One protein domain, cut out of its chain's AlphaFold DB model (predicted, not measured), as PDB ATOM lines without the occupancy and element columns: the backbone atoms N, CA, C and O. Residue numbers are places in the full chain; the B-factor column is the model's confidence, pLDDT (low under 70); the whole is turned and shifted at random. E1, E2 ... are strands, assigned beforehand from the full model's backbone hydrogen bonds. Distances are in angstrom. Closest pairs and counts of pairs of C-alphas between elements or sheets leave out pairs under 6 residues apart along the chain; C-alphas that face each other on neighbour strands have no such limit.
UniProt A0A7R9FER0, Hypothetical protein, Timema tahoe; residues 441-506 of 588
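What this domain is: This is residues 441 to 506 of the 588 residues of the protein "Hypothetical protein" of Timema tahoe (UniProt A0A7R9FER0). One strongly twisted sheet of four strands, winding back and forth from E1 through E2 and E3 to E4, is joined by a last strand, E5, which folds back from the end of E4 past the near ends of E3 and E2 and runs close by E1. The printed part has 66 residues, with no named helix and five named strands, E1 to E5 in order along the chain. The sheet's order is E1, E2, E3, E4, all antiparallel, and the class is all strand. The whole is compact, with a radius of gyration of the C-alphas of 12.1 A, and its C-alphas span 35 by 25 by 14 A.

How they stand to each other: After residues 441 to 446, E1, residues 447 to 457, is an edge strand and bends by 57 degrees at residue 450. It forms a hairpin with E2, residues 463 to 470, an inner strand; the two are antiparallel at 156 degrees between their directions, with N 452 and O 466 at 2.9 A and N 468 and O 450 at 2.8 A, both within hydrogen-bond range. E2 forms a hairpin with E3, residues 475 to 481, antiparallel at 155 degrees, where N 478 and O 467 are 2.7 A apart. E3 forms a hairpin with E4, residues 487 to 495, the other edge strand, antiparallel at 160 degrees, where N 477 and O 492 are 2.8 A apart. E1 to E4 make a meander, each strand the antiparallel neighbour of the one before. E1 and E4 are apart. E5, residues 498 to 504, pairs with no named strand. It has 15 pairs of C-alphas within 8 A with E1, the closest those of Cys 450 and Cys 501 at 5.6 A. With E2 it has 6 such pairs, the closest those of Ser 470 and Arg 498 at 5.6 A. E4 and E5 meet only through their link.

Where its parts are: E1 begins at C-alpha 447, at (5.879, -8.154, 152.838), and is 26.7 A from first to last C-alpha. E2 measures 22.8 A, E3 20.0 A and E4 22.9 A, with C-alpha 495 at (10.174, -2.195, 165.332). E5 measures 17.9 A and ends at C-alpha 504, at (-0.195, -13.805, 171.885).

The domain as a whole: The C-alphas farthest apart are those of Phe 460 and Tyr 473, at 35.4 A. The printed part has no cut, and its four links between named strands are tight. The mean pLDDT of the printed part is 79.0; it is under 70 at residues 441 to 442, 455 to 462, 484 and 505 to 506.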
ATOM      1  N   LYS A 441      -1.483   3.205 155.210       66.06
ATOM      2  CA  LYS A 441      -0.220   3.571 155.900       66.06
ATOM      3  C   LYS A 441       0.862   2.476 155.898       66.06
ATOM      4  O   LYS A 441       1.600   2.327 156.871       66.06
ATOM      5  N   THR A 442       0.991   1.725 154.807       66.56
ATOM      6  CA  THR A 442       2.137   0.829 154.599       66.56
ATOM      7  C   THR A 442       3.246   1.538 153.821       66.56
ATOM      8  O   THR A 442       2.996   2.351 152.928       66.56
ATOM      9  N   ARG A 443       4.499   1.247 154.175       71.06
ATOM     10  CA  ARG A 443       5.671   1.608 153.373       71.06
ATOM     11  C   ARG A 443       5.776   0.648 152.184       71.06
ATOM     12  O   ARG A 443       5.513  -0.546 152.328       71.06
ATOM     13  N   ALA A 444       6.200   1.151 151.025       75.25
ATOM     14  CA  ALA A 444       6.523   0.300 149.881       75.25
ATOM     15  C   ALA A 444       7.620  -0.718 150.253       75.25
ATOM     16  O   ALA A 444       8.615  -0.349 150.871       75.25
ATOM     17  N   GLY A 445       7.433  -1.983 149.867       80.06
ATOM     18  CA  GLY A 445       8.381  -3.073 150.140       80.06
ATOM     19  C   GLY A 445       8.062  -3.934 151.367       80.06
ATOM     20  O   GLY A 445       8.686  -4.978 151.531       80.06
ATOM     21  N   LEU A 446       7.074  -3.561 152.192       82.81
ATOM     22  CA  LEU A 446       6.597  -4.413 153.286       82.81
ATOM     23  C   LEU A 446       5.943  -5.688 152.736       82.81
ATOM     24  O   LEU A 446       4.979  -5.623 151.973       82.81
ATOM     25  N   GLN A 447       6.438  -6.844 153.168       83.94
ATOM     26  CA  GLN A 447       5.879  -8.154 152.838       83.94
ATOM     27  C   GLN A 447       5.242  -8.782 154.072       83.94
ATOM     28  O   GLN A 447       5.679  -8.534 155.192       83.94
ATOM     29  N   PHE A 448       4.203  -9.592 153.876       87.50
ATOM     30  CA  PHE A 448       3.647 -10.420 154.945       87.50
ATOM     31  C   PHE A 448       4.721 -11.368 155.494       87.50
ATOM     32  O   PHE A 448       5.441 -11.994 154.716       87.50
ATOM     33  N   THR A 449       4.820 -11.482 156.818       86.06
ATOM     34  CA  THR A 449       5.793 -12.376 157.464       86.06
ATOM     35  C   THR A 449       5.138 -13.462 158.302       86.06
ATOM     36  O   THR A 449       5.489 -14.629 158.166       86.06
ATOM     37  N   CYS A 450       4.202 -13.101 159.175       84.56
ATOM     38  CA  CYS A 450       3.547 -14.037 160.082       84.56
ATOM     39  C   CYS A 450       2.218 -13.471 160.587       84.56
ATOM     40  O   CYS A 450       2.007 -12.256 160.573       84.56
ATOM     41  N   ALA A 451       1.345 -14.340 161.087       86.50
ATOM     42  CA  ALA A 451       0.099 -13.948 161.733       86.50
ATOM     43  C   ALA A 451      -0.206 -14.836 162.945       86.50
ATOM     44  O   ALA A 451       0.235 -15.982 162.994       86.50
ATOM     45  N   ALA A 452      -0.963 -14.312 163.907       82.12
ATOM     46  CA  ALA A 452      -1.455 -15.071 165.057       82.12
ATOM     47  C   ALA A 452      -2.794 -14.511 165.565       82.12
ATOM     48  O   ALA A 452      -3.029 -13.308 165.472       82.12
ATOM     49  N   PRO A 453      -3.674 -15.336 166.150       79.56
ATOM     50  CA  PRO A 453      -4.917 -14.850 166.745       79.56
ATOM     51  C   PRO A 453      -4.666 -13.992 168.001       79.56
ATOM     52  O   PRO A 453      -3.743 -14.258 168.777       79.56
ATOM     53  N   THR A 454      -5.502 -12.976 168.241       78.31
ATOM     54  CA  THR A 454      -5.530 -12.195 169.492       78.31
ATOM     55  C   THR A 454      -6.080 -13.028 170.655       78.31
ATOM     56  O   THR A 454      -6.941 -13.883 170.464       78.31
ATOM     57  N   LEU A 455      -5.662 -12.739 171.895       68.00
ATOM     58  CA  LEU A 455      -6.284 -13.344 173.091       68.00
ATOM     59  C   LEU A 455      -7.646 -12.737 173.439       68.00
ATOM     60  O   LEU A 455      -8.496 -13.423 174.000       68.00
ATOM     61  N   GLY A 456      -7.841 -11.451 173.138       65.81
ATOM     62  CA  GLY A 456      -9.109 -10.758 173.368       65.81
ATOM     63  C   GLY A 456     -10.160 -11.142 172.332       65.81
ATOM     64  O   GLY A 456      -9.824 -11.361 171.166       65.81
ATOM     65  N   LEU A 457     -11.417 -11.196 172.774       68.75
ATOM     66  CA  LEU A 457     -12.580 -11.323 171.904       68.75
ATOM     67  C   LEU A 457     -13.077  -9.929 171.505       68.75
ATOM     68  O   LEU A 457     -13.086  -9.007 172.325       68.75
ATOM     69  N   ASN A 458     -13.482  -9.785 170.249       69.75
ATOM     70  CA  ASN A 458     -14.132  -8.589 169.735       69.75
ATOM     71  C   ASN A 458     -15.625  -8.553 170.130       69.75
ATOM     72  O   ASN A 458     -16.136  -9.449 170.807       69.75
ATOM     73  N   ALA A 459     -16.348  -7.519 169.690       69.75
ATOM     74  CA  ALA A 459     -17.777  -7.343 169.981       69.75
ATOM     75  C   ALA A 459     -18.677  -8.491 169.469       69.75
ATOM     76  O   ALA A 459     -19.813  -8.620 169.918       69.75
ATOM     77  N   PHE A 460     -18.166  -9.335 168.569       69.12
ATOM     78  CA  PHE A 460     -18.850 -10.498 168.002       69.12
ATOM     79  C   PHE A 460     -18.403 -11.821 168.639       69.12
ATOM     80  O   PHE A 460     -18.684 -12.888 168.103       69.12
ATOM     81  N   ASN A 461     -17.709 -11.763 169.782       66.38
ATOM     82  CA  ASN A 461     -17.213 -12.931 170.509       66.38
ATOM     83  C   ASN A 461     -16.232 -13.799 169.688       66.38
ATOM     84  O   ASN A 461     -16.123 -15.004 169.907       66.38
ATOM     85  N   MET A 462     -15.515 -13.172 168.749       67.56
ATOM     86  CA  MET A 462     -14.514 -13.793 167.878       67.56
ATOM     87  C   MET A 462     -13.131 -13.188 168.133       67.56
ATOM     88  O   MET A 462     -13.013 -12.085 168.666       67.56
ATOM     89  N   ARG A 463     -12.072 -13.906 167.754       72.25
ATOM     90  CA  ARG A 463     -10.700 -13.385 167.820       72.25
ATOM     91  C   ARG A 463     -10.390 -12.576 166.579       72.25
ATOM     92  O   ARG A 463     -10.664 -13.018 165.466       72.25
ATOM     93  N   ASP A 464      -9.766 -11.431 166.791       84.88
ATOM     94  CA  ASP A 464      -9.101 -10.719 165.715       84.88
ATOM     95  C   ASP A 464      -7.740 -11.394 165.440       84.88
ATOM     96  O   ASP A 464      -7.275 -12.266 166.183       84.88
ATOM     97  N   VAL A 465      -7.086 -11.021 164.348       87.06
ATOM     98  CA  VAL A 465      -5.833 -11.627 163.891       87.06
ATOM     99  C   VAL A 465      -4.745 -10.563 163.851       87.06
ATOM    100  O   VAL A 465      -4.870  -9.560 163.154       87.06
ATOM    101  N   TRP A 466      -3.653 -10.788 164.575       87.19
ATOM    102  CA  TRP A 466      -2.407 -10.053 164.393       87.19
ATOM    103  C   TRP A 466      -1.780 -10.478 163.073       87.19
ATOM    104  O   TRP A 466      -1.526 -11.659 162.866       87.19
ATOM    105  N   VAL A 467      -1.485  -9.522 162.207       89.00
ATOM    106  CA  VAL A 467      -0.779  -9.711 160.943       89.00
ATOM    107  C   VAL A 467       0.468  -8.853 160.963       89.00
ATOM    108  O   VAL A 467       0.398  -7.648 161.175       89.00
ATOM    109  N   CYS A 468       1.618  -9.479 160.768       89.19
ATOM    110  CA  CYS A 468       2.899  -8.800 160.751       89.19
ATOM    111  C   CYS A 468       3.400  -8.667 159.319       89.19
ATOM    112  O   CYS A 468       3.333  -9.605 158.518       89.19
ATOM    113  N   ASN A 469       3.939  -7.493 159.028       88.31
ATOM    114  CA  ASN A 469       4.544  -7.162 157.758       88.31
ATOM    115  C   ASN A 469       5.934  -6.591 158.011       88.31
ATOM    116  O   ASN A 469       6.128  -5.798 158.931       88.31
ATOM    117  N   SER A 470       6.912  -6.967 157.198       87.62
ATOM    118  CA  SER A 470       8.262  -6.434 157.310       87.62
ATOM    119  C   SER A 470       8.961  -6.376 155.957       87.62
ATOM    120  O   SER A 470       8.702  -7.197 155.081       87.62
ATOM    121  N   ASP A 471       9.848  -5.397 155.790       84.62
ATOM    122  CA  ASP A 471      10.723  -5.223 154.622       84.62
ATOM    123  C   ASP A 471      12.193  -5.570 154.950       84.62
ATOM    124  O   ASP A 471      13.097  -5.312 154.160       84.62
ATOM    125  N   GLY A 472      12.437  -6.139 156.138       77.75
ATOM    126  CA  GLY A 472      13.772  -6.413 156.675       77.75
ATOM    127  C   GLY A 472      14.350  -5.294 157.549       77.75
ATOM    128  O   GLY A 472      15.205  -5.578 158.386       77.75
ATOM    129  N   TYR A 473      13.856  -4.061 157.421       78.31
ATOM    130  CA  TYR A 473      14.328  -2.889 158.169       78.31
ATOM    131  C   TYR A 473      13.265  -2.284 159.077       78.31
ATOM    132  O   TYR A 473      13.609  -1.663 160.075       78.31
ATOM    133  N   VAL A 474      11.988  -2.441 158.742       81.12
ATOM    134  CA  VAL A 474      10.845  -1.945 159.503       81.12
ATOM    135  C   VAL A 474       9.840  -3.082 159.644       81.12
ATOM    136  O   VAL A 474       9.498  -3.762 158.677       81.12
ATOM    137  N   GLY A 475       9.390  -3.311 160.870       84.88
ATOM    138  CA  GLY A 475       8.333  -4.238 161.234       84.88
ATOM    139  C   GLY A 475       7.061  -3.475 161.571       84.88
ATOM    140  O   GLY A 475       7.044  -2.601 162.441       84.88
ATOM    141  N   GLN A 476       5.987  -3.820 160.878       87.12
ATOM    142  CA  GLN A 476       4.648  -3.298 161.072       87.12
ATOM    143  C   GLN A 476       3.724  -4.422 161.516       87.12
ATOM    144  O   GLN A 476       3.863  -5.573 161.108       87.12
ATOM    145  N   VAL A 477       2.764  -4.067 162.354       88.88
ATOM    146  CA  VAL A 477       1.785  -4.989 162.891       88.88
ATOM    147  C   VAL A 477       0.392  -4.412 162.703       88.88
ATOM    148  O   VAL A 477       0.120  -3.261 163.056       88.88
ATOM    149  N   CYS A 478      -0.481  -5.226 162.132       88.69
ATOM    150  CA  CYS A 478      -1.874  -4.933 161.866       88.69
ATOM    151  C   CYS A 478      -2.761  -5.859 162.695       88.69
ATOM    152  O   CYS A 478      -2.429  -7.023 162.890       88.69
ATOM    153  N   VAL A 479      -3.906  -5.364 163.146       87.94
ATOM    154  CA  VAL A 479      -4.957  -6.193 163.744       87.94
ATOM    155  C   VAL A 479      -6.116  -6.241 162.760       87.94
ATOM    156  O   VAL A 479      -6.638  -5.192 162.378       87.94
ATOM    157  N   LEU A 480      -6.490  -7.441 162.328       87.50
ATOM    158  CA  LEU A 480      -7.584  -7.701 161.400       87.50
ATOM    159  C   LEU A 480      -8.785  -8.275 162.147       87.50
ATOM    160  O   LEU A 480      -8.644  -9.286 162.830       87.50
ATOM    161  N   SER A 481      -9.961  -7.683 161.974       85.50
ATOM    162  CA  SER A 481     -11.215  -8.299 162.405       85.50
ATOM    163  C   SER A 481     -11.865  -9.008 161.230       85.50
ATOM    164  O   SER A 481     -11.863  -8.473 160.128       85.50
ATOM    165  N   LEU A 482     -12.399 -10.208 161.449       79.69
ATOM    166  CA  LEU A 482     -12.988 -11.038 160.389       79.69
ATOM    167  C   LEU A 482     -14.518 -10.935 160.311       79.69
ATOM    168  O   LEU A 482     -15.115 -11.522 159.414       79.69
ATOM    169  N   GLN A 483     -15.154 -10.241 161.258       75.31
ATOM    170  CA  GLN A 483     -16.610 -10.153 161.382       75.31
ATOM    171  C   GLN A 483     -17.050  -8.698 161.610       75.31
ATOM    172  O   GLN A 483     -16.404  -7.994 162.389       75.31
ATOM    173  N   PRO A 484     -18.153  -8.239 160.987       64.56
ATOM    174  CA  PRO A 484     -19.000  -8.964 160.029       64.56
ATOM    175  C   PRO A 484     -18.351  -9.134 158.640       64.56
ATOM    176  O   PRO A 484     -18.706 -10.056 157.917       64.56
ATOM    177  N   GLU A 485     -17.362  -8.302 158.302       80.44
ATOM    178  CA  GLU A 485     -16.514  -8.437 157.112       80.44
ATOM    179  C   GLU A 485     -15.035  -8.227 157.492       80.44
ATOM    180  O   GLU A 485     -14.755  -7.494 158.452       80.44
ATOM    181  N   PRO A 486     -14.075  -8.828 156.756       82.81
ATOM    182  CA  PRO A 486     -12.649  -8.618 156.982       82.81
ATOM    183  C   PRO A 486     -12.266  -7.133 156.924       82.81
ATOM    184  O   PRO A 486     -12.378  -6.492 155.883       82.81
ATOM    185  N   THR A 487     -11.792  -6.574 158.037       86.12
ATOM    186  CA  THR A 487     -11.402  -5.160 158.147       86.12
ATOM    187  C   THR A 487     -10.123  -4.978 158.960       86.12
ATOM    188  O   THR A 487      -9.838  -5.721 159.898       86.12
ATOM    189  N   VAL A 488      -9.323  -3.968 158.603       85.94
ATOM    190  CA  VAL A 488      -8.126  -3.587 159.367       85.94
ATOM    191  C   VAL A 488      -8.555  -2.689 160.525       85.94
ATOM    192  O   VAL A 488      -8.929  -1.539 160.312       85.94
ATOM    193  N   VAL A 489      -8.482  -3.205 161.751       84.00
ATOM    194  CA  VAL A 489      -8.839  -2.481 162.981       84.00
ATOM    195  C   VAL A 489      -7.746  -1.492 163.365       84.00
ATOM    196  O   VAL A 489      -8.017  -0.348 163.721       84.00
ATOM    197  N   SER A 490      -6.489  -1.929 163.302       83.50
ATOM    198  CA  SER A 490      -5.336  -1.081 163.599       83.50
ATOM    199  C   SER A 490      -4.117  -1.500 162.790       83.50
ATOM    200  O   SER A 490      -4.032  -2.636 162.327       83.50
ATOM    201  N   CYS A 491      -3.190  -0.568 162.592       85.06
ATOM    202  CA  CYS A 491      -1.965  -0.775 161.832       85.06
ATOM    203  C   CYS A 491      -0.889   0.175 162.363       85.06
ATOM    204  O   CYS A 491      -1.073   1.393 162.327       85.06
ATOM    205  N   ASN A 492       0.210  -0.376 162.878       83.06
ATOM    206  CA  ASN A 492       1.239   0.391 163.573       83.06
ATOM    207  C   ASN A 492       2.637  -0.165 163.305       83.06
ATOM    208  O   ASN A 492       2.835  -1.378 163.262       83.06
ATOM    209  N   GLY A 493       3.617   0.725 163.140       81.81
ATOM    210  CA  GLY A 493       5.030   0.345 163.154       81.81
ATOM    211  C   GLY A 493       5.442  -0.042 164.573       81.81
ATOM    212  O   GLY A 493       5.137   0.691 165.511       81.81
ATOM    213  N   VAL A 494       6.090  -1.196 164.733       80.44
ATOM    214  CA  VAL A 494       6.427  -1.755 166.055       80.44
ATOM    215  C   VAL A 494       7.934  -1.870 166.263       80.44
ATOM    216  O   VAL A 494       8.400  -1.739 167.391       80.44
ATOM    217  N   CYS A 495       8.721  -2.082 165.206       76.94
ATOM    218  CA  CYS A 495      10.174  -2.195 165.332       76.94
ATOM    219  C   CYS A 495      10.916  -1.798 164.048       76.94
ATOM    220  O   CYS A 495      10.345  -1.806 162.963       76.94
ATOM    221  N   ASN A 496      12.212  -1.500 164.169       83.12
ATOM    222  CA  ASN A 496      13.125  -1.308 163.035       83.12
ATOM    223  C   ASN A 496      13.896  -2.608 162.733       83.12
ATOM    224  O   ASN A 496      15.126  -2.653 162.788       83.12
ATOM    225  N   ALA A 497      13.162  -3.702 162.529       78.62
ATOM    226  CA  ALA A 497      13.718  -5.044 162.411       78.62
ATOM    227  C   ALA A 497      12.783  -5.981 161.633       78.62
ATOM    228  O   ALA A 497      11.590  -5.700 161.482       78.62
ATOM    229  N   ARG A 498      13.313  -7.128 161.182       79.12
ATOM    230  CA  ARG A 498      12.491  -8.174 160.561       79.12
ATOM    231  C   ARG A 498      11.690  -8.924 161.614       79.12
ATOM    232  O   ARG A 498      12.288  -9.525 162.504       79.12
ATOM    233  N   ILE A 499      10.365  -8.943 161.475       81.62
ATOM    234  CA  ILE A 499       9.478  -9.774 162.302       81.62
ATOM    235  C   ILE A 499       9.453 -11.182 161.706       81.62
ATOM    236  O   ILE A 499       9.115 -11.352 160.536       81.62
ATOM    237  N   LEU A 500       9.825 -12.186 162.499       77.44
ATOM    238  CA  LEU A 500       9.813 -13.589 162.062       77.44
ATOM    239  C   LEU A 500       8.590 -14.344 162.570       77.44
ATOM    240  O   LEU A 500       8.035 -15.178 161.862       77.44
ATOM    241  N   CYS A 501       8.180 -14.050 163.798       75.25
ATOM    242  CA  CYS A 501       7.029 -14.668 164.422       75.25
ATOM    243  C   CYS A 501       6.355 -13.693 165.385       75.25
ATOM    244  O   CYS A 501       6.958 -12.732 165.878       75.25
ATOM    245  N   VAL A 502       5.084 -13.968 165.652       80.75
ATOM    246  CA  VAL A 502       4.261 -13.235 166.607       80.75
ATOM    247  C   VAL A 502       3.503 -14.245 167.451       80.75
ATOM    248  O   VAL A 502       2.982 -15.231 166.930       80.75
ATOM    249  N   ALA A 503       3.467 -14.009 168.758       74.00
ATOM    250  CA  ALA A 503       2.720 -14.834 169.687       74.00
ATOM    251  C   ALA A 503       1.947 -13.957 170.671       74.00
ATOM    252  O   ALA A 503       2.451 -12.977 171.226       74.00
ATOM    253  N   SER A 504       0.706 -14.361 170.888       71.25
ATOM    254  CA  SER A 504      -0.195 -13.805 171.885       71.25
ATOM    255  C   SER A 504       0.215 -14.298 173.280       71.25
ATOM    256  O   SER A 504       0.264 -15.507 173.495       71.25
ATOM    257  N   ILE A 505       0.496 -13.396 174.231       59.62
ATOM    258  CA  ILE A 505       0.883 -13.765 175.606       59.62
ATOM    259  C   ILE A 505      -0.177 -13.285 176.612       59.62
ATOM    260  O   ILE A 505      -0.524 -12.100 176.619       59.62
ATOM    261  N   PRO A 506      -0.698 -14.165 177.490       52.66
ATOM    262  CA  PRO A 506      -1.603 -13.759 178.560       52.66
ATOM    263  C   PRO A 506      -0.937 -12.730 179.479       52.66
ATOM    264  O   PRO A 506       0.212 -12.904 179.881       52.66
TER     265      PRO A 506